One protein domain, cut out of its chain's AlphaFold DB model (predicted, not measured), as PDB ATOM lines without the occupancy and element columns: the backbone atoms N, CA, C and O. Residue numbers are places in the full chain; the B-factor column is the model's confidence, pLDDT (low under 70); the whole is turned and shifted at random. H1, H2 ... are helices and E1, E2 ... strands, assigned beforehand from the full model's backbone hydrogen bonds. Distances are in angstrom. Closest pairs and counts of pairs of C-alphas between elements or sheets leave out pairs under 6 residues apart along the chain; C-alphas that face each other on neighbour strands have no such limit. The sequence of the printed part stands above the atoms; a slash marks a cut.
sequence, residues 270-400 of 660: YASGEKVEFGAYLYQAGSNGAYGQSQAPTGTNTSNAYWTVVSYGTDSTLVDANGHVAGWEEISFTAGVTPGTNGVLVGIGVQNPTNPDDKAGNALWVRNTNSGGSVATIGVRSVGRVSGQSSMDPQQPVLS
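This is residues 270 to 400 of the 660 residues of the protein "Tail protein P2 I" of Streptomyces sp. BK022 (UniProt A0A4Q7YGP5). Little regular structure: three small antiparallel sheets make an elongated row, E4-E6-E7 in the middle, E1-E2-E3 at one end, E5-E8 toward the other, with the short helix H1 beyond. The printed part has 131 residues, only 42 in named elements, mostly strand, running E1 to E8, then H1. It is loose, with a radius of gyration of the C-alphas of 18.5 A, and spans 56 by 30 by 30 A.

Find E6, residues 344 to 350, from C-alpha 344 at (133.823, 130.602, 112.718), 15.3 A long; E7 is 361 to 366, 16.0 A, and E4 313 to 315. E1 (275 to 278), E2 (281 to 285) and E3 (307 to 309) form a meander, each strand the antiparallel neighbour of the one before. E5 is 329 to 332, E8 378 to 381; H1, 395 to 400, ends at C-alpha 400 (139.346, 130.294, 129.517).

Within hydrogen-bond range are N 347 and O 363 in the hairpin E6 and E7, 2.8 A, and N 331 and O 379 between E5 and E8, 2.8 A. The closest C-alphas of E2 and E6, Leu 282 and Gly 349, are 5.4 A apart. In H1 every O i to N i+4 pair is within range.

The printed part has no cut. Among the long links, E2 to E3 has 21 residues. Confidence is under 70 in 16 residues, among them 338 to 343.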
ATOM      1  N   TYR A 270     152.500 109.710  99.691       91.56
ATOM      2  CA  TYR A 270     151.352 110.478 100.141       91.56
ATOM      3  C   TYR A 270     150.059 109.947  99.531       91.56
ATOM      4  O   TYR A 270     149.922 109.848  98.305       91.56
ATOM      5  N   ALA A 271     149.089 109.625 100.383       91.31
ATOM      6  CA  ALA A 271     147.769 109.187  99.948       91.31
ATOM      7  C   ALA A 271     146.951 110.355  99.366       91.31
ATOM      8  O   ALA A 271     147.214 111.530  99.620       91.31
ATOM      9  N   SER A 272     145.922 110.035  98.575       91.56
ATOM     10  CA  SER A 272     145.020 111.046  98.011       91.56
ATOM     11  C   SER A 272     144.411 111.927  99.105       91.56
ATOM     12  O   SER A 272     143.761 111.421 100.016       91.56
ATOM     13  N   GLY A 273     144.539 113.247  98.961       88.62
ATOM     14  CA  GLY A 273     143.991 114.228  99.897       88.62
ATOM     15  C   GLY A 273     144.895 114.598 101.075       88.62
ATOM     16  O   GLY A 273     144.543 115.524 101.811       88.62
ATOM     17  N   GLU A 274     146.050 113.945 101.246       90.62
ATOM     18  CA  GLU A 274     147.035 114.345 102.257       90.62
ATOM     19  C   GLU A 274     147.634 115.715 101.941       90.62
ATOM     20  O   GLU A 274     147.796 116.078 100.773       90.62
ATOM     21  N   LYS A 275     147.937 116.490 102.988       91.94
ATOM     22  CA  LYS A 275     148.446 117.857 102.863       91.94
ATOM     23  C   LYS A 275     149.880 117.969 103.359       91.94
ATOM     24  O   LYS A 275     150.228 117.358 104.366       91.94
ATOM     25  N   VAL A 276     150.683 118.763 102.656       93.19
ATOM     26  CA  VAL A 276     152.101 118.997 102.957       93.19
ATOM     27  C   VAL A 276     152.483 120.442 102.687       93.19
ATOM     28  O   VAL A 276     151.923 121.088 101.798       93.19
ATOM     29  N   GLU A 277     153.491 120.923 103.396       93.19
ATOM     30  CA  GLU A 277     154.120 122.213 103.130       93.19
ATOM     31  C   GLU A 277     155.351 122.049 102.235       93.19
ATOM     32  O   GLU A 277     156.185 121.167 102.444       93.19
ATOM     33  N   PHE A 278     155.478 122.904 101.216       92.56
ATOM     34  CA  PHE A 278     156.666 122.959 100.365       92.56
ATOM     35  C   PHE A 278     156.854 124.356  99.761       92.56
ATOM     36  O   PHE A 278     155.945 124.903  99.141       92.56
ATOM     37  N   GLY A 279     158.045 124.942  99.914       85.19
ATOM     38  CA  GLY A 279     158.379 126.237  99.304       85.19
ATOM     39  C   GLY A 279     157.495 127.408  99.757       85.19
ATOM     40  O   GLY A 279     157.240 128.293  98.952       85.19
ATOM     41  N   ALA A 280     157.032 127.396 101.015       89.81
ATOM     42  CA  ALA A 280     156.083 128.355 101.602       89.81
ATOM     43  C   ALA A 280     154.639 128.285 101.061       89.81
ATOM     44  O   ALA A 280     153.852 129.214 101.231       89.81
ATOM     45  N   TYR A 281     154.259 127.164 100.443       91.88
ATOM     46  CA  TYR A 281     152.888 126.887 100.020       91.88
ATOM     47  C   TYR A 281     152.375 125.594 100.647       91.88
ATOM     48  O   TYR A 281     153.132 124.641 100.850       91.88
ATOM     49  N   LEU A 282     151.067 125.549 100.888       93.56
ATOM     50  CA  LEU A 282     150.364 124.333 101.270       93.56
ATOM     51  C   LEU A 282     149.875 123.597 100.014       93.56
ATOM     52  O   LEU A 282     149.222 124.185  99.148       93.56
ATOM     53  N   TYR A 283     150.154 122.300  99.922       93.94
ATOM     54  CA  TYR A 283     149.695 121.437  98.836       93.94
ATOM     55  C   TYR A 283     148.847 120.291  99.358       93.94
ATOM     56  O   TYR A 283     149.066 119.795 100.454       93.94
ATOM     57  N   GLN A 284     147.920 119.831  98.525       94.69
ATOM     58  CA  GLN A 284     147.126 118.629  98.727       94.69
ATOM     59  C   GLN A 284     147.421 117.622  97.613       94.69
ATOM     60  O   GLN A 284     147.371 117.967  96.427       94.69
ATOM     61  N   ALA A 285     147.701 116.376  97.984       94.31
ATOM     62  CA  ALA A 285     147.910 115.285  97.046       94.31
ATOM     63  C   ALA A 285     146.630 115.016  96.238       94.31
ATOM     64  O   ALA A 285     145.518 114.970  96.776       94.31
ATOM     65  N   GLY A 286     146.790 114.844  94.928       91.06
ATOM     66  CA  GLY A 286     145.709 114.571  93.991       91.06
ATOM     67  C   GLY A 286     145.064 113.199  94.205       91.06
ATOM     68  O   GLY A 286     145.493 112.400  95.032       91.06
ATOM     69  N   SER A 287     144.043 112.895  93.403       87.00
ATOM     70  CA  SER A 287     143.195 111.701  93.560       87.00
ATOM     71  C   SER A 287     143.921 110.351  93.482       87.00
ATOM     72  O   SER A 287     143.384 109.348  93.946       87.00
ATOM     73  N   ASN A 288     145.126 110.309  92.910       85.88
ATOM     74  CA  ASN A 288     145.936 109.093  92.781       85.88
ATOM     75  C   ASN A 288     147.090 109.016  93.800       85.88
ATOM     76  O   ASN A 288     147.907 108.101  93.704       85.88
ATOM     77  N   GLY A 289     147.174 109.957  94.748       88.94
ATOM     78  CA  GLY A 289     148.340 110.120  95.619       88.94
ATOM     79  C   GLY A 289     149.566 110.678  94.885       88.94
ATOM     80  O   GLY A 289     149.499 111.011  93.696       88.94
ATOM     81  N   ALA A 290     150.682 110.798  95.603       89.94
ATOM     82  CA  ALA A 290     151.949 111.298  95.068       89.94
ATOM     83  C   ALA A 290     153.157 110.663  95.780       89.94
ATOM     84  O   ALA A 290     153.183 110.565  97.006       89.94
ATOM     85  N   TYR A 291     154.180 110.258  95.021       90.56
ATOM     86  CA  TYR A 291     155.399 109.643  95.552       90.56
ATOM     87  C   TYR A 291     156.650 109.963  94.721       90.56
ATOM     88  O   TYR A 291     156.645 109.891  93.487       90.56
ATOM     89  N   GLY A 292     157.759 110.222  95.418       85.00
ATOM     90  CA  GLY A 292     159.087 110.360  94.826       85.00
ATOM     91  C   GLY A 292     159.385 111.736  94.223       85.00
ATOM     92  O   GLY A 292     158.502 112.538  93.924       85.00
ATOM     93  N   GLN A 293     160.675 111.995  93.982       88.50
ATOM     94  CA  GLN A 293     161.179 113.278  93.470       88.50
ATOM     95  C   GLN A 293     160.570 113.687  92.118       88.50
ATOM     96  O   GLN A 293     160.389 114.871  91.848       88.50
ATOM     97  N   SER A 294     160.243 112.723  91.253       88.31
ATOM     98  CA  SER A 294     159.634 112.990  89.940       88.31
ATOM     99  C   SER A 294     158.222 113.570  90.029       88.31
ATOM    100  O   SER A 294     157.730 114.119  89.047       88.31
ATOM    101  N   GLN A 295     157.568 113.417  91.181       91.62
ATOM    102  CA  GLN A 295     156.221 113.907  91.452       91.62
ATOM    103  C   GLN A 295     156.243 115.020  92.505       91.62
ATOM    104  O   GLN A 295     155.246 115.215  93.185       91.62
ATOM    105  N   ALA A 296     157.362 115.730  92.679       90.31
ATOM    106  CA  ALA A 296     157.475 116.789  93.678       90.31
ATOM    107  C   ALA A 296     156.460 117.935  93.447       90.31
ATOM    108  O   ALA A 296     156.105 118.228  92.295       90.31
ATOM    109  N   PRO A 297     155.997 118.613  94.515       94.06
ATOM    110  CA  PRO A 297     155.277 119.872  94.392       94.06
ATOM    111  C   PRO A 297     156.140 120.934  93.692       94.06
ATOM    112  O   PRO A 297     157.366 120.848  93.646       94.06
ATOM    113  N   THR A 298     155.499 121.947  93.116       91.62
ATOM    114  CA  THR A 298     156.182 122.959  92.290       91.62
ATOM    115  C   THR A 298     156.997 123.966  93.105       91.62
ATOM    116  O   THR A 298     157.894 124.594  92.548       91.62
ATOM    117  N   GLY A 299     156.690 124.138  94.396       89.06
ATOM    118  CA  GLY A 299     157.269 125.183  95.249       89.06
ATOM    119  C   GLY A 299     156.788 126.591  94.888       89.06
ATOM    120  O   GLY A 299     157.419 127.576  95.251       89.06
ATOM    121  N   THR A 300     155.704 126.686  94.119       89.06
ATOM    122  CA  THR A 300     155.081 127.930  93.664       89.06
ATOM    123  C   THR A 300     153.564 127.868  93.834       89.06
ATOM    124  O   THR A 300     152.976 126.810  94.050       89.06
ATOM    125  N   ASN A 301     152.876 128.986  93.626       86.75
ATOM    126  CA  ASN A 301     151.412 129.071  93.649       86.75
ATOM    127  C   ASN A 301     150.680 128.302  92.517       86.75
ATOM    128  O   ASN A 301     149.514 128.586  92.246       86.75
ATOM    129  N   THR A 302     151.338 127.365  91.828       91.06
ATOM    130  CA  THR A 302     150.784 126.630  90.685       91.06
ATOM    131  C   THR A 302     150.652 125.139  90.988       91.06
ATOM    132  O   THR A 302     151.633 124.476  91.328       91.06
ATOM    133  N   SER A 303     149.449 124.592  90.808       92.88
ATOM    134  CA  SER A 303     149.178 123.151  90.900       92.88
ATOM    135  C   SER A 303     149.828 122.368  89.753       92.88
ATOM    136  O   SER A 303     149.982 122.882  88.644       92.88
ATOM    137  N   ASN A 304     150.159 121.100  89.988       93.00
ATOM    138  CA  ASN A 304     150.622 120.166  88.961       93.00
ATOM    139  C   ASN A 304     149.722 118.916  88.903       93.00
ATOM    140  O   ASN A 304     148.656 118.875  89.510       93.00
ATOM    141  N   ALA A 305     150.124 117.897  88.138       92.25
ATOM    142  CA  ALA A 305     149.325 116.683  87.948       92.25
ATOM    143  C   ALA A 305     149.138 115.833  89.226       92.25
ATOM    144  O   ALA A 305     148.229 115.007  89.268       92.25
ATOM    145  N   TYR A 306     149.987 116.023  90.240       93.38
ATOM    146  CA  TYR A 306     150.028 115.226  91.472       93.38
ATOM    147  C   TYR A 306     149.667 116.034  92.719       93.38
ATOM    148  O   TYR A 306     149.190 115.464  93.692       93.38
ATOM    149  N   TRP A 307     149.859 117.352  92.685       94.62
ATOM    150  CA  TRP A 307     149.677 118.254  93.817       94.62
ATOM    151  C   TRP A 307     148.821 119.450  93.428       94.62
ATOM    152  O   TRP A 307     149.102 120.150  92.454       94.62
ATOM    153  N   THR A 308     147.798 119.716  94.231       94.38
ATOM    154  CA  THR A 308     146.946 120.899  94.113       94.38
ATOM    155  C   THR A 308     147.331 121.894  95.197       94.38
ATOM    156  O   THR A 308     147.386 121.520  96.363       94.38
ATOM    157  N   VAL A 309     147.601 123.147  94.834       92.06
ATOM    158  CA  VAL A 309     147.841 124.209  95.823       92.06
ATOM    159  C   VAL A 309     146.558 124.442  96.614       92.06
ATOM    160  O   VAL A 309     145.497 124.672  96.031       92.06
ATOM    161  N   VAL A 310     146.661 124.397  97.939       90.44
ATOM    162  CA  VAL A 310     145.584 124.786  98.844       90.44
ATOM    163  C   VAL A 310     145.743 126.275  99.102       90.44
ATOM    164  O   VAL A 310     146.684 126.699  99.764       90.44
ATOM    165  N   SER A 311     144.836 127.075  98.548       86.69
ATOM    166  CA  SER A 311     144.783 128.512  98.797       86.69
ATOM    167  C   SER A 311     143.419 128.847  99.358       86.69
ATOM    168  O   SER A 311     142.411 128.570  98.706       86.69
ATOM    169  N   TYR A 312     143.403 129.407 100.567       83.19
ATOM    170  CA  TYR A 312     142.177 129.694 101.299       83.19
ATOM    171  C   TYR A 312     141.245 128.461 101.328       83.19
ATOM    172  O   TYR A 312     140.139 128.476 100.785       83.19
ATOM    173  N   GLY A 313     141.729 127.353 101.893       84.62
ATOM    174  CA  GLY A 313     140.920 126.172 102.205       84.62
ATOM    175  C   GLY A 313     140.291 126.275 103.597       84.62
ATOM    176  O   GLY A 313     140.644 127.161 104.367       84.62
ATOM    177  N   THR A 314     139.394 125.350 103.943       82.81
ATOM    178  CA  THR A 314     138.813 125.247 105.294       82.81
ATOM    179  C   THR A 314     139.166 123.922 105.949       82.81
ATOM    180  O   THR A 314     139.103 122.880 105.290       82.81
ATOM    181  N   ASP A 315     139.426 123.955 107.250       79.38
ATOM    182  CA  ASP A 315     139.481 122.792 108.126       79.38
ATOM    183  C   ASP A 315     138.311 122.844 109.122       79.38
ATOM    184  O   ASP A 315     138.057 123.866 109.761       79.38
ATOM    185  N   SER A 316     137.554 121.750 109.206       71.88
ATOM    186  CA  SER A 316     136.389 121.605 110.087       71.88
ATOM    187  C   SER A 316     136.592 120.542 111.171       71.88
ATOM    188  O   SER A 316     135.621 120.112 111.788       71.88
ATOM    189  N   THR A 317     137.817 120.045 111.347       72.62
ATOM    190  CA  THR A 317     138.135 118.969 112.300       72.62
ATOM    191  C   THR A 317     138.477 119.490 113.694       72.62
ATOM    192  O   THR A 317     138.359 118.745 114.663       72.62
ATOM    193  N   LEU A 318     138.831 120.773 113.810       73.31
ATOM    194  CA  LEU A 318     139.248 121.428 115.052       73.31
ATOM    195  C   LEU A 318     138.084 122.201 115.685       73.31
ATOM    196  O   LEU A 318     138.053 123.430 115.678       73.31
ATOM    197  N   VAL A 319     137.100 121.465 116.199       72.12
ATOM    198  CA  VAL A 319     135.980 122.020 116.977       72.12
ATOM    199  C   VAL A 319     135.930 121.383 118.362       72.12
ATOM    200  O   VAL A 319     136.141 120.178 118.510       72.12
ATOM    201  N   ASP A 320     135.649 122.191 119.380       67.50
ATOM    202  CA  ASP A 320     135.445 121.726 120.747       67.50
ATOM    203  C   ASP A 320     134.106 120.971 120.894       67.50
ATOM    204  O   ASP A 320     133.290 120.879 119.972       67.50
ATOM    205  N   ALA A 321     133.844 120.435 122.090       65.94
ATOM    206  CA  ALA A 321     132.599 119.724 122.391       65.94
ATOM    207  C   ALA A 321     131.327 120.594 122.254       65.94
ATOM    208  O   ALA A 321     130.220 120.055 122.207       65.94
ATOM    209  N   ASN A 322     131.472 121.921 122.192       63.50
ATOM    210  CA  ASN A 322     130.391 122.885 122.005       63.50
ATOM    211  C   ASN A 322     130.236 123.332 120.538       63.50
ATOM    212  O   ASN A 322     129.263 124.023 120.233       63.50
ATOM    213  N   GLY A 323     131.135 122.916 119.639       68.25
ATOM    214  CA  GLY A 323     131.165 123.308 118.229       68.25
ATOM    215  C   GLY A 323     131.954 124.590 117.941       68.25
ATOM    216  O   GLY A 323     131.884 125.091 116.821       68.25
ATOM    217  N   HIS A 324     132.690 125.127 118.918       71.50
ATOM    218  CA  HIS A 324     133.550 126.296 118.748       71.50
ATOM    219  C   HIS A 324     134.942 125.888 118.279       71.50
ATOM    220  O   HIS A 324     135.522 124.918 118.764       71.50
ATOM    221  N   VAL A 325     135.508 126.663 117.360       73.88
ATOM    222  CA  VAL A 325     136.897 126.491 116.930       73.88
ATOM    223  C   VAL A 325     137.803 127.066 118.011       73.88
ATOM    224  O   VAL A 325     137.807 128.277 118.207       73.88
ATOM    225  N   ALA A 326     138.525 126.206 118.735       65.50
ATOM    226  CA  ALA A 326     139.435 126.599 119.818       65.50
ATOM    227  C   ALA A 326     138.824 127.598 120.829       65.50
ATOM    228  O   ALA A 326     139.445 128.584 121.207       65.50
ATOM    229  N   GLY A 327     137.559 127.390 121.215       72.38
ATOM    230  CA  GLY A 327     136.844 128.267 122.154       72.38
ATOM    231  C   GLY A 327     136.311 129.580 121.563       72.38
ATOM    232  O   GLY A 327     135.583 130.291 122.255       72.38
ATOM    233  N   TRP A 328     136.586 129.886 120.289       79.62
ATOM    234  CA  TRP A 328     136.125 131.113 119.640       79.62
ATOM    235  C   TRP A 328     134.641 131.069 119.241       79.62
ATOM    236  O   TRP A 328     134.168 130.127 118.602       79.62
ATOM    237  N   GLU A 329     133.914 132.145 119.549       80.19
ATOM    238  CA  GLU A 329     132.490 132.324 119.226       80.19
ATOM    239  C   GLU A 329     132.268 133.574 118.360       80.19
ATOM    240  O   GLU A 329     132.857 134.631 118.607       80.19
ATOM    241  N   GLU A 330     131.370 133.475 117.373       82.06
ATOM    242  CA  GLU A 330     130.870 134.632 116.619       82.06
ATOM    243  C   GLU A 330     129.818 135.409 117.424       82.06
ATOM    244  O   GLU A 330     128.860 134.848 117.960       82.06
ATOM    245  N   ILE A 331     129.940 136.732 117.437       81.62
ATOM    246  CA  ILE A 331     128.967 137.650 118.023       81.62
ATOM    247  C   ILE A 331     128.390 138.527 116.916       81.62
ATOM    248  O   ILE A 331     129.128 139.141 116.156       81.62
ATOM    249  N   SER A 332     127.067 138.663 116.864       80.44
ATOM    250  CA  SER A 332     126.423 139.667 116.014       80.44
ATOM    251  C   SER A 332     126.199 140.961 116.790       80.44
ATOM    252  O   SER A 332     125.555 140.965 117.840       80.44
ATOM    253  N   PHE A 333     126.665 142.073 116.228       79.19
ATOM    254  CA  PHE A 333     126.330 143.425 116.685       79.19
ATOM    255  C   PHE A 333     125.120 144.006 115.941       79.19
ATOM    256  O   PHE A 333     124.684 145.123 116.216       79.19
ATOM    257  N   THR A 334     124.551 143.254 114.993       80.44
ATOM    258  CA  THR A 334     123.375 143.682 114.229       80.44
ATOM    259  C   THR A 334     122.112 143.149 114.885       80.44
ATOM    260  O   THR A 334     121.867 141.942 114.925       80.44
ATOM    261  N   ALA A 335     121.285 144.062 115.398       77.12
ATOM    262  CA  ALA A 335     120.052 143.714 116.092       77.12
ATOM    263  C   ALA A 335     119.142 142.823 115.225       77.12
ATOM    264  O   ALA A 335     118.826 143.156 114.084       77.12
ATOM    265  N   GLY A 336     118.703 141.693 115.786       70.31
ATOM    266  CA  GLY A 336     117.807 140.748 115.112       70.31
ATOM    267  C   GLY A 336     118.479 139.816 114.098       70.31
ATOM    268  O   GLY A 336     117.777 139.026 113.469       70.31
ATOM    269  N   VAL A 337     119.807 139.865 113.947       73.06
ATOM    270  CA  VAL A 337     120.557 138.919 113.112       73.06
ATOM    271  C   VAL A 337     121.330 137.955 114.004       73.06
ATOM    272  O   VAL A 337     122.267 138.362 114.686       73.06
ATOM    273  N   THR A 338     120.947 136.679 113.987       69.56
ATOM    274  CA  THR A 338     121.699 135.603 114.649       69.56
ATOM    275  C   THR A 338     122.780 135.067 113.702       69.56
ATOM    276  O   THR A 338     122.452 134.776 112.543       69.56
ATOM    277  N   PRO A 339     124.031 134.909 114.173       65.94
ATOM    278  CA  PRO A 339     125.095 134.190 113.470       65.94
ATOM    279  C   PRO A 339     124.673 132.801 112.980       65.94
ATOM    280  O   PRO A 339     123.811 132.150 113.576       65.94
ATOM    281  N   GLY A 340     125.271 132.329 111.886       63.69
ATOM    282  CA  GLY A 340     125.052 130.963 111.404       63.69
ATOM    283  C   GLY A 340     125.794 129.915 112.246       63.69
ATOM    284  O   GLY A 340     126.783 130.218 112.899       63.69
ATOM    285  N   THR A 341     125.374 128.647 112.176       58.19
ATOM    286  CA  THR A 341     125.958 127.517 112.941       58.19
ATOM    287  C   THR A 341     127.407 127.156 112.547       58.19
ATOM    288  O   THR A 341     128.011 126.319 113.195       58.19
ATOM    289  N   ASN A 342     127.978 127.796 111.519       62.97
ATOM    290  CA  ASN A 342     129.374 127.648 111.064       62.97
ATOM    291  C   ASN A 342     130.005 129.031 110.836       62.97
ATOM    292  O   ASN A 342     130.585 129.307 109.783       62.97
ATOM    293  N   GLY A 343     129.750 129.936 111.778       69.19
ATOM    294  CA  GLY A 343     130.192 131.324 111.732       69.19
ATOM    295  C   GLY A 343     131.707 131.493 111.732       69.19
ATOM    296  O   GLY A 343     132.240 132.320 110.992       69.19
ATOM    297  N   VAL A 344     132.375 130.639 112.514       80.06
ATOM    298  CA  VAL A 344     133.823 130.602 112.718       80.06
ATOM    299  C   VAL A 344     134.385 129.279 112.196       80.06
ATOM    300  O   VAL A 344     133.830 128.219 112.484       80.06
ATOM    301  N   LEU A 345     135.468 129.330 111.419       81.50
ATOM    302  CA  LEU A 345     136.155 128.163 110.848       81.50
ATOM    303  C   LEU A 345     137.674 128.363 110.887       81.50
ATOM    304  O   LEU A 345     138.139 129.501 110.893       81.50
ATOM    305  N   VAL A 346     138.452 127.279 110.823       85.25
ATOM    306  CA  VAL A 346     139.893 127.382 110.549       85.25
ATOM    307  C   VAL A 346     140.100 127.449 109.040       85.25
ATOM    308  O   VAL A 346     139.724 126.541 108.298       85.25
ATOM    309  N   GLY A 347     140.695 128.538 108.572       85.25
ATOM    310  CA  GLY A 347     141.207 128.673 107.219       85.25
ATOM    311  C   GLY A 347     142.646 128.185 107.120       85.25
ATOM    312  O   GLY A 347     143.456 128.511 107.982       85.25
ATOM    313  N   ILE A 348     142.971 127.451 106.057       88.44
ATOM    314  CA  ILE A 348     144.309 126.895 105.794       88.44
ATOM    315  C   ILE A 348     144.844 127.370 104.440       88.44
ATOM    316  O   ILE A 348     144.069 127.613 103.507       88.44
ATOM    317  N   GLY A 349     146.166 127.481 104.305       87.00
ATOM    318  CA  GLY A 349     146.790 127.977 103.073       87.00
ATOM    319  C   GLY A 349     146.496 129.462 102.832       87.00
ATOM    320  O   GLY A 349     146.144 129.880 101.723       87.00
ATOM    321  N   VAL A 350     146.524 130.239 103.915       85.38
ATOM    322  CA  VAL A 350     146.290 131.683 103.951       85.38
ATOM    323  C   VAL A 350     147.632 132.404 103.853       85.38
ATOM    324  O   VAL A 350     148.657 131.933 104.345       85.38
ATOM    325  N   GLN A 351     147.634 133.557 103.187       85.06
ATOM    326  CA  GLN A 351     148.818 134.398 103.064       85.06
ATOM    327  C   GLN A 351     149.229 134.975 104.427       85.06
ATOM    328  O   GLN A 351     148.400 135.536 105.144       85.06
ATOM    329  N   ASN A 352     150.517 134.891 104.753       81.81
ATOM    330  CA  ASN A 352     151.083 135.486 105.952       81.81
ATOM    331  C   ASN A 352     150.952 137.025 105.888       81.81
ATOM    332  O   ASN A 352     151.314 137.639 104.876       81.81
ATOM    333  N   PRO A 353     150.468 137.679 106.960       72.44
ATOM    334  CA  PRO A 353     150.235 139.124 106.969       72.44
ATOM    335  C   PRO A 353     151.515 139.956 106.819       72.44
ATOM    336  O   PRO A 353     151.459 141.101 106.374       72.44
ATOM    337  N   THR A 354     152.670 139.394 107.183       78.94
ATOM    338  CA  THR A 354     153.976 140.072 107.137       78.94
ATOM    339  C   THR A 354     154.847 139.629 105.963       78.94
ATOM    340  O   THR A 354     155.751 140.364 105.568       78.94
ATOM    341  N   ASN A 355     154.558 138.463 105.375       84.75
ATOM    342  CA  ASN A 355     155.308 137.902 104.257       84.75
ATOM    343  C   ASN A 355     154.362 137.432 103.134       84.75
ATOM    344  O   ASN A 355     153.855 136.314 103.187       84.75
ATOM    345  N   PRO A 356     154.145 138.243 102.084       80.50
ATOM    346  CA  PRO A 356     153.236 137.900 100.989       80.50
ATOM    347  C   PRO A 356     153.574 136.630 100.200       80.50
ATOM    348  O   PRO A 356     152.694 136.071  99.535       80.50
ATOM    349  N   ASP A 357     154.834 136.200 100.256       84.25
ATOM    350  CA  ASP A 357     155.325 135.015  99.556       84.25
ATOM    351  C   ASP A 357     155.094 133.724 100.357       84.25
ATOM    352  O   ASP A 357     155.192 132.635  99.797       84.25
ATOM    353  N   ASP A 358     154.741 133.842 101.640       86.88
ATOM    354  CA  ASP A 358     154.345 132.727 102.495       86.88
ATOM    355  C   ASP A 358     152.820 132.579 102.500       86.88
ATOM    356  O   ASP A 358     152.082 133.478 102.906       86.88
ATOM    357  N   LYS A 359     152.344 131.441 101.999       87.25
ATOM    358  CA  LYS A 359     150.925 131.092 101.850       87.25
ATOM    359  C   LYS A 359     150.597 129.738 102.468       87.25
ATOM    360  O   LYS A 359     149.638 129.092 102.048       87.25
ATOM    361  N   ALA A 360     151.403 129.292 103.425       87.56
ATOM    362  CA  ALA A 360     151.144 128.082 104.197       87.56
ATOM    363  C   ALA A 360     150.397 128.364 105.516       87.56
ATOM    364  O   ALA A 360     150.031 127.427 106.216       87.56
ATOM    365  N   GLY A 361     150.145 129.636 105.844       85.69
ATOM    366  CA  GLY A 361     149.569 130.043 107.121       85.69
ATOM    367  C   GLY A 361     148.132 129.572 107.353       85.69
ATOM    368  O   GLY A 361     147.380 129.272 106.420       85.69
ATOM    369  N   ASN A 362     147.739 129.579 108.624       86.06
ATOM    370  CA  ASN A 362     146.368 129.347 109.064       86.06
ATOM    371  C   ASN A 362     145.761 130.655 109.583       86.06
ATOM    372  O   ASN A 362     146.477 131.529 110.070       86.06
ATOM    373  N   ALA A 363     144.444 130.806 109.481       83.50
ATOM    374  CA  ALA A 363     143.739 131.974 110.006       83.50
ATOM    375  C   ALA A 363     142.336 131.608 110.486       83.50
ATOM    376  O   ALA A 363     141.701 130.713 109.935       83.50
ATOM    377  N   LEU A 364     141.811 132.362 111.449       83.25
ATOM    378  CA  LEU A 364     140.410 132.265 111.831       83.25
ATOM    379  C   LEU A 364     139.536 132.922 110.757       83.25
ATOM    380  O   LEU A 364     139.712 134.089 110.405       83.25
ATOM    381  N   TRP A 365     138.590 132.169 110.215       82.19
ATOM    382  CA  TRP A 365     137.642 132.655 109.226       82.19
ATOM    383  C   TRP A 365     136.316 132.972 109.865       82.19
ATOM    384  O   TRP A 365     135.782 132.161 110.616       82.19
ATOM    385  N   VAL A 366     135.756 134.118 109.490       81.25
ATOM    386  CA  VAL A 366     134.474 134.579 110.006       81.25
ATOM    387  C   VAL A 366     133.577 134.985 108.848       81.25
ATOM    388  O   VAL A 366     134.022 135.644 107.905       81.25
ATOM    389  N   ARG A 367     132.307 134.579 108.891       78.75
ATOM    390  CA  ARG A 367     131.323 134.916 107.856       78.75
ATOM    391  C   ARG A 367     130.351 135.968 108.358       78.75
ATOM    392  O   ARG A 367     129.651 135.752 109.332       78.75
ATOM    393  N   ASN A 368     130.231 137.072 107.625       75.94
ATOM    394  CA  ASN A 368     129.299 138.155 107.961       75.94
ATOM    395  C   ASN A 368     127.880 137.943 107.421       75.94
ATOM    396  O   ASN A 368     127.045 138.837 107.523       75.94
ATOM    397  N   THR A 369     127.611 136.782 106.827       73.00
ATOM    398  CA  THR A 369     126.306 136.402 106.284       73.00
ATOM    399  C   THR A 369     125.717 135.258 107.090       73.00
ATOM    400  O   THR A 369     126.337 134.196 107.198       73.00
ATOM    401  N   ASN A 370     124.497 135.436 107.595       68.56
ATOM    402  CA  ASN A 370     123.776 134.357 108.262       68.56
ATOM    403  C   ASN A 370     123.240 133.310 107.262       68.56
ATOM    404  O   ASN A 370     123.279 133.495 106.044       68.56
ATOM    405  N   SER A 371     122.668 132.217 107.777       59.56
ATOM    406  CA  SER A 371     122.051 131.149 106.969       59.56
ATOM    407  C   SER A 371     120.864 131.609 106.104       59.56
ATOM    408  O   SER A 371     120.476 130.895 105.182       59.56
ATOM    409  N   GLY A 372     120.305 132.796 106.371       65.50
ATOM    410  CA  GLY A 372     119.232 133.430 105.600       65.50
ATOM    411  C   GLY A 372     119.699 134.458 104.559       65.50
ATOM    412  O   GLY A 372     118.851 135.052 103.897       65.50
ATOM    413  N   GLY A 373     121.012 134.682 104.404       70.56
ATOM    414  CA  GLY A 373     121.590 135.622 103.435       70.56
ATOM    415  C   GLY A 373     121.646 137.090 103.881       70.56
ATOM    416  O   GLY A 373     122.049 137.944 103.093       70.56
ATOM    417  N   SER A 374     121.275 137.403 105.125       76.00
ATOM    418  CA  SER A 374     121.407 138.753 105.685       76.00
ATOM    419  C   SER A 374     122.848 139.026 106.111       76.00
ATOM    420  O   SER A 374     123.464 138.187 106.771       76.00
ATOM    421  N   VAL A 375     123.357 140.212 105.773       76.31
ATOM    422  CA  VAL A 375     124.682 140.693 106.192       76.31
ATOM    423  C   VAL A 375     124.581 141.370 107.564       76.31
ATOM    424  O   VAL A 375     123.674 142.175 107.781       76.31
ATOM    425  N   ALA A 376     125.511 141.072 108.469       75.94
ATOM    426  CA  ALA A 376     125.628 141.691 109.786       75.94
ATOM    427  C   ALA A 376     127.045 142.213 110.051       75.94
ATOM    428  O   ALA A 376     128.029 141.694 109.530       75.94
ATOM    429  N   THR A 377     127.152 143.218 110.919       79.25
ATOM    430  CA  THR A 377     128.388 143.493 111.656       79.25
ATOM    431  C   THR A 377     128.601 142.372 112.664       79.25
ATOM    432  O   THR A 377     127.774 142.182 113.562       79.25
ATOM    433  N   ILE A 378     129.703 141.648 112.502       79.75
ATOM    434  CA  ILE A 378     130.078 140.503 113.327       79.75
ATOM    435  C   ILE A 378     131.364 140.816 114.093       79.75
ATOM    436  O   ILE A 378     132.215 141.564 113.614       79.75
ATOM    437  N   GLY A 379     131.507 140.221 115.264       81.25
ATOM    438  CA  GLY A 379     132.761 140.105 115.990       81.25
ATOM    439  C   GLY A 379     133.056 138.648 116.285       81.25
ATOM    440  O   GLY A 379     132.199 137.779 116.134       81.25
ATOM    441  N   VAL A 380     134.269 138.401 116.746       82.94
ATOM    442  CA  VAL A 380     134.673 137.115 117.304       82.94
ATOM    443  C   VAL A 380     135.309 137.354 118.659       82.94
ATOM    444  O   VAL A 380     136.016 138.345 118.843       82.94
ATOM    445  N   ARG A 381     135.040 136.463 119.610       81.94
ATOM    446  CA  ARG A 381     135.681 136.458 120.929       81.94
ATOM    447  C   ARG A 381     136.289 135.096 121.211       81.94
ATOM    448  O   ARG A 381     135.734 134.097 120.765       81.94
ATOM    449  N   SER A 382     137.367 135.069 121.984       79.88
ATOM    450  CA  SER A 382     138.104 133.850 122.343       79.88
ATOM    451  C   SER A 382     137.449 133.017 123.448       79.88
ATOM    452  O   SER A 382     137.824 131.871 123.654       79.88
ATOM    453  N   VAL A 383     136.468 133.573 124.165       79.12
ATOM    454  CA  VAL A 383     135.719 132.859 125.209       79.12
ATOM    455  C   VAL A 383     134.290 132.643 124.729       79.12
ATOM    456  O   VAL A 383     133.496 133.582 124.710       79.12
ATOM    457  N   GLY A 384     133.957 131.423 124.321       76.25
ATOM    458  CA  GLY A 384     132.628 131.064 123.834       76.25
ATOM    459  C   GLY A 384     131.614 130.752 124.939       76.25
ATOM    460  O   GLY A 384     131.953 130.275 126.022       76.25
ATOM    461  N   ARG A 385     130.329 130.993 124.660       77.62
ATOM    462  CA  ARG A 385     129.213 130.508 125.495       77.62
ATOM    463  C   ARG A 385     129.151 128.986 125.487       77.62
ATOM    464  O   ARG A 385     129.549 128.339 124.531       77.62
ATOM    465  N   VAL A 386     128.537 128.398 126.508       75.00
ATOM    466  CA  VAL A 386     128.165 126.977 126.455       75.00
ATOM    467  C   VAL A 386     127.022 126.788 125.453       75.00
ATOM    468  O   VAL A 386     126.109 127.617 125.373       75.00
ATOM    469  N   SER A 387     127.056 125.687 124.694       69.69
ATOM    470  CA  SER A 387     126.049 125.387 123.670       69.69
ATOM    471  C   SER A 387     124.619 125.477 124.230       69.69
ATOM    472  O   SER A 387     124.301 124.912 125.277       69.69
ATOM    473  N   GLY A 388     123.749 126.218 123.535       67.75
ATOM    474  CA  GLY A 388     122.347 126.419 123.921       67.75
ATOM    475  C   GLY A 388     122.081 127.541 124.934       67.75
ATOM    476  O   GLY A 388     120.917 127.767 125.270       67.75
ATOM    477  N   GLN A 389     123.102 128.269 125.400       72.31
ATOM    478  CA  GLN A 389     122.926 129.423 126.289       72.31
ATOM    479  C   GLN A 389     122.904 130.760 125.530       72.31
ATOM    480  O   GLN A 389     123.639 130.970 124.569       72.31
ATOM    481  N   SER A 390     122.070 131.700 125.988       71.75
ATOM    482  CA  SER A 390     121.994 133.072 125.453       71.75
ATOM    483  C   SER A 390     122.891 134.073 126.195       71.75
ATOM    484  O   SER A 390     123.169 135.159 125.684       71.75
ATOM    485  N   SER A 391     123.371 133.712 127.386       74.75
ATOM    486  CA  SER A 391     124.304 134.487 128.208       74.75
ATOM    487  C   SER A 391     125.609 133.723 128.410       74.75
ATOM    488  O   SER A 391     125.632 132.504 128.286       74.75
ATOM    489  N   MET A 392     126.691 134.443 128.717       77.50
ATOM    490  CA  MET A 392     127.952 133.813 129.116       77.50
ATOM    491  C   MET A 392     127.771 133.106 130.460       77.50
ATOM    492  O   MET A 392     127.268 133.722 131.401       77.50
ATOM    493  N   ASP A 393     128.172 131.839 130.543       81.75
ATOM    494  CA  ASP A 393     128.299 131.148 131.824       81.75
ATOM    495  C   ASP A 393     129.451 131.804 132.602       81.75
ATOM    496  O   ASP A 393     130.552 131.888 132.055       81.75
ATOM    497  N   PRO A 394     129.254 132.261 133.850       79.12
ATOM    498  CA  PRO A 394     130.328 132.862 134.635       79.12
ATOM    499  C   PRO A 394     131.558 131.954 134.801       79.12
ATOM    500  O   PRO A 394     132.666 132.440 134.998       79.12
ATOM    501  N   GLN A 395     131.419 130.632 134.676       79.06
ATOM    502  CA  GLN A 395     132.572 129.734 134.711       79.06
ATOM    503  C   GLN A 395     133.455 129.834 133.458       79.06
ATOM    504  O   GLN A 395     134.654 129.598 133.564       79.06
ATOM    505  N   GLN A 396     132.915 130.212 132.294       77.06
ATOM    506  CA  GLN A 396     133.678 130.251 131.038       77.06
ATOM    507  C   GLN A 396     134.809 131.298 131.060       77.06
ATOM    508  O   GLN A 396     135.955 130.918 130.831       77.06
ATOM    509  N   PRO A 397     134.573 132.574 131.432       77.00
ATOM    510  CA  PRO A 397     135.654 133.549 131.592       77.00
ATOM    511  C   PRO A 397     136.663 133.181 132.684       77.00
ATOM    512  O   PRO A 397     137.814 133.591 132.605       77.00
ATOM    513  N   VAL A 398     136.252 132.422 133.705       75.88
ATOM    514  CA  VAL A 398     137.158 131.977 134.779       75.88
ATOM    515  C   VAL A 398     138.073 130.845 134.304       75.88
ATOM    516  O   VAL A 398     139.220 130.773 134.733       75.88
ATOM    517  N   LEU A 399     137.569 129.963 133.439       72.38
ATOM    518  CA  LEU A 399     138.317 128.820 132.915       72.38
ATOM    519  C   LEU A 399     139.220 129.190 131.734       72.38
ATOM    520  O   LEU A 399     140.344 128.704 131.676       72.38
ATOM    521  N   SER A 400     138.721 130.029 130.823       70.62
ATOM    522  CA  SER A 400     139.346 130.294 129.517       70.62
ATOM    523  C   SER A 400     139.724 131.764 129.305       70.62
ATOM    524  O   SER A 400     140.241 132.131 128.253       70.62
TER     525      SER A 400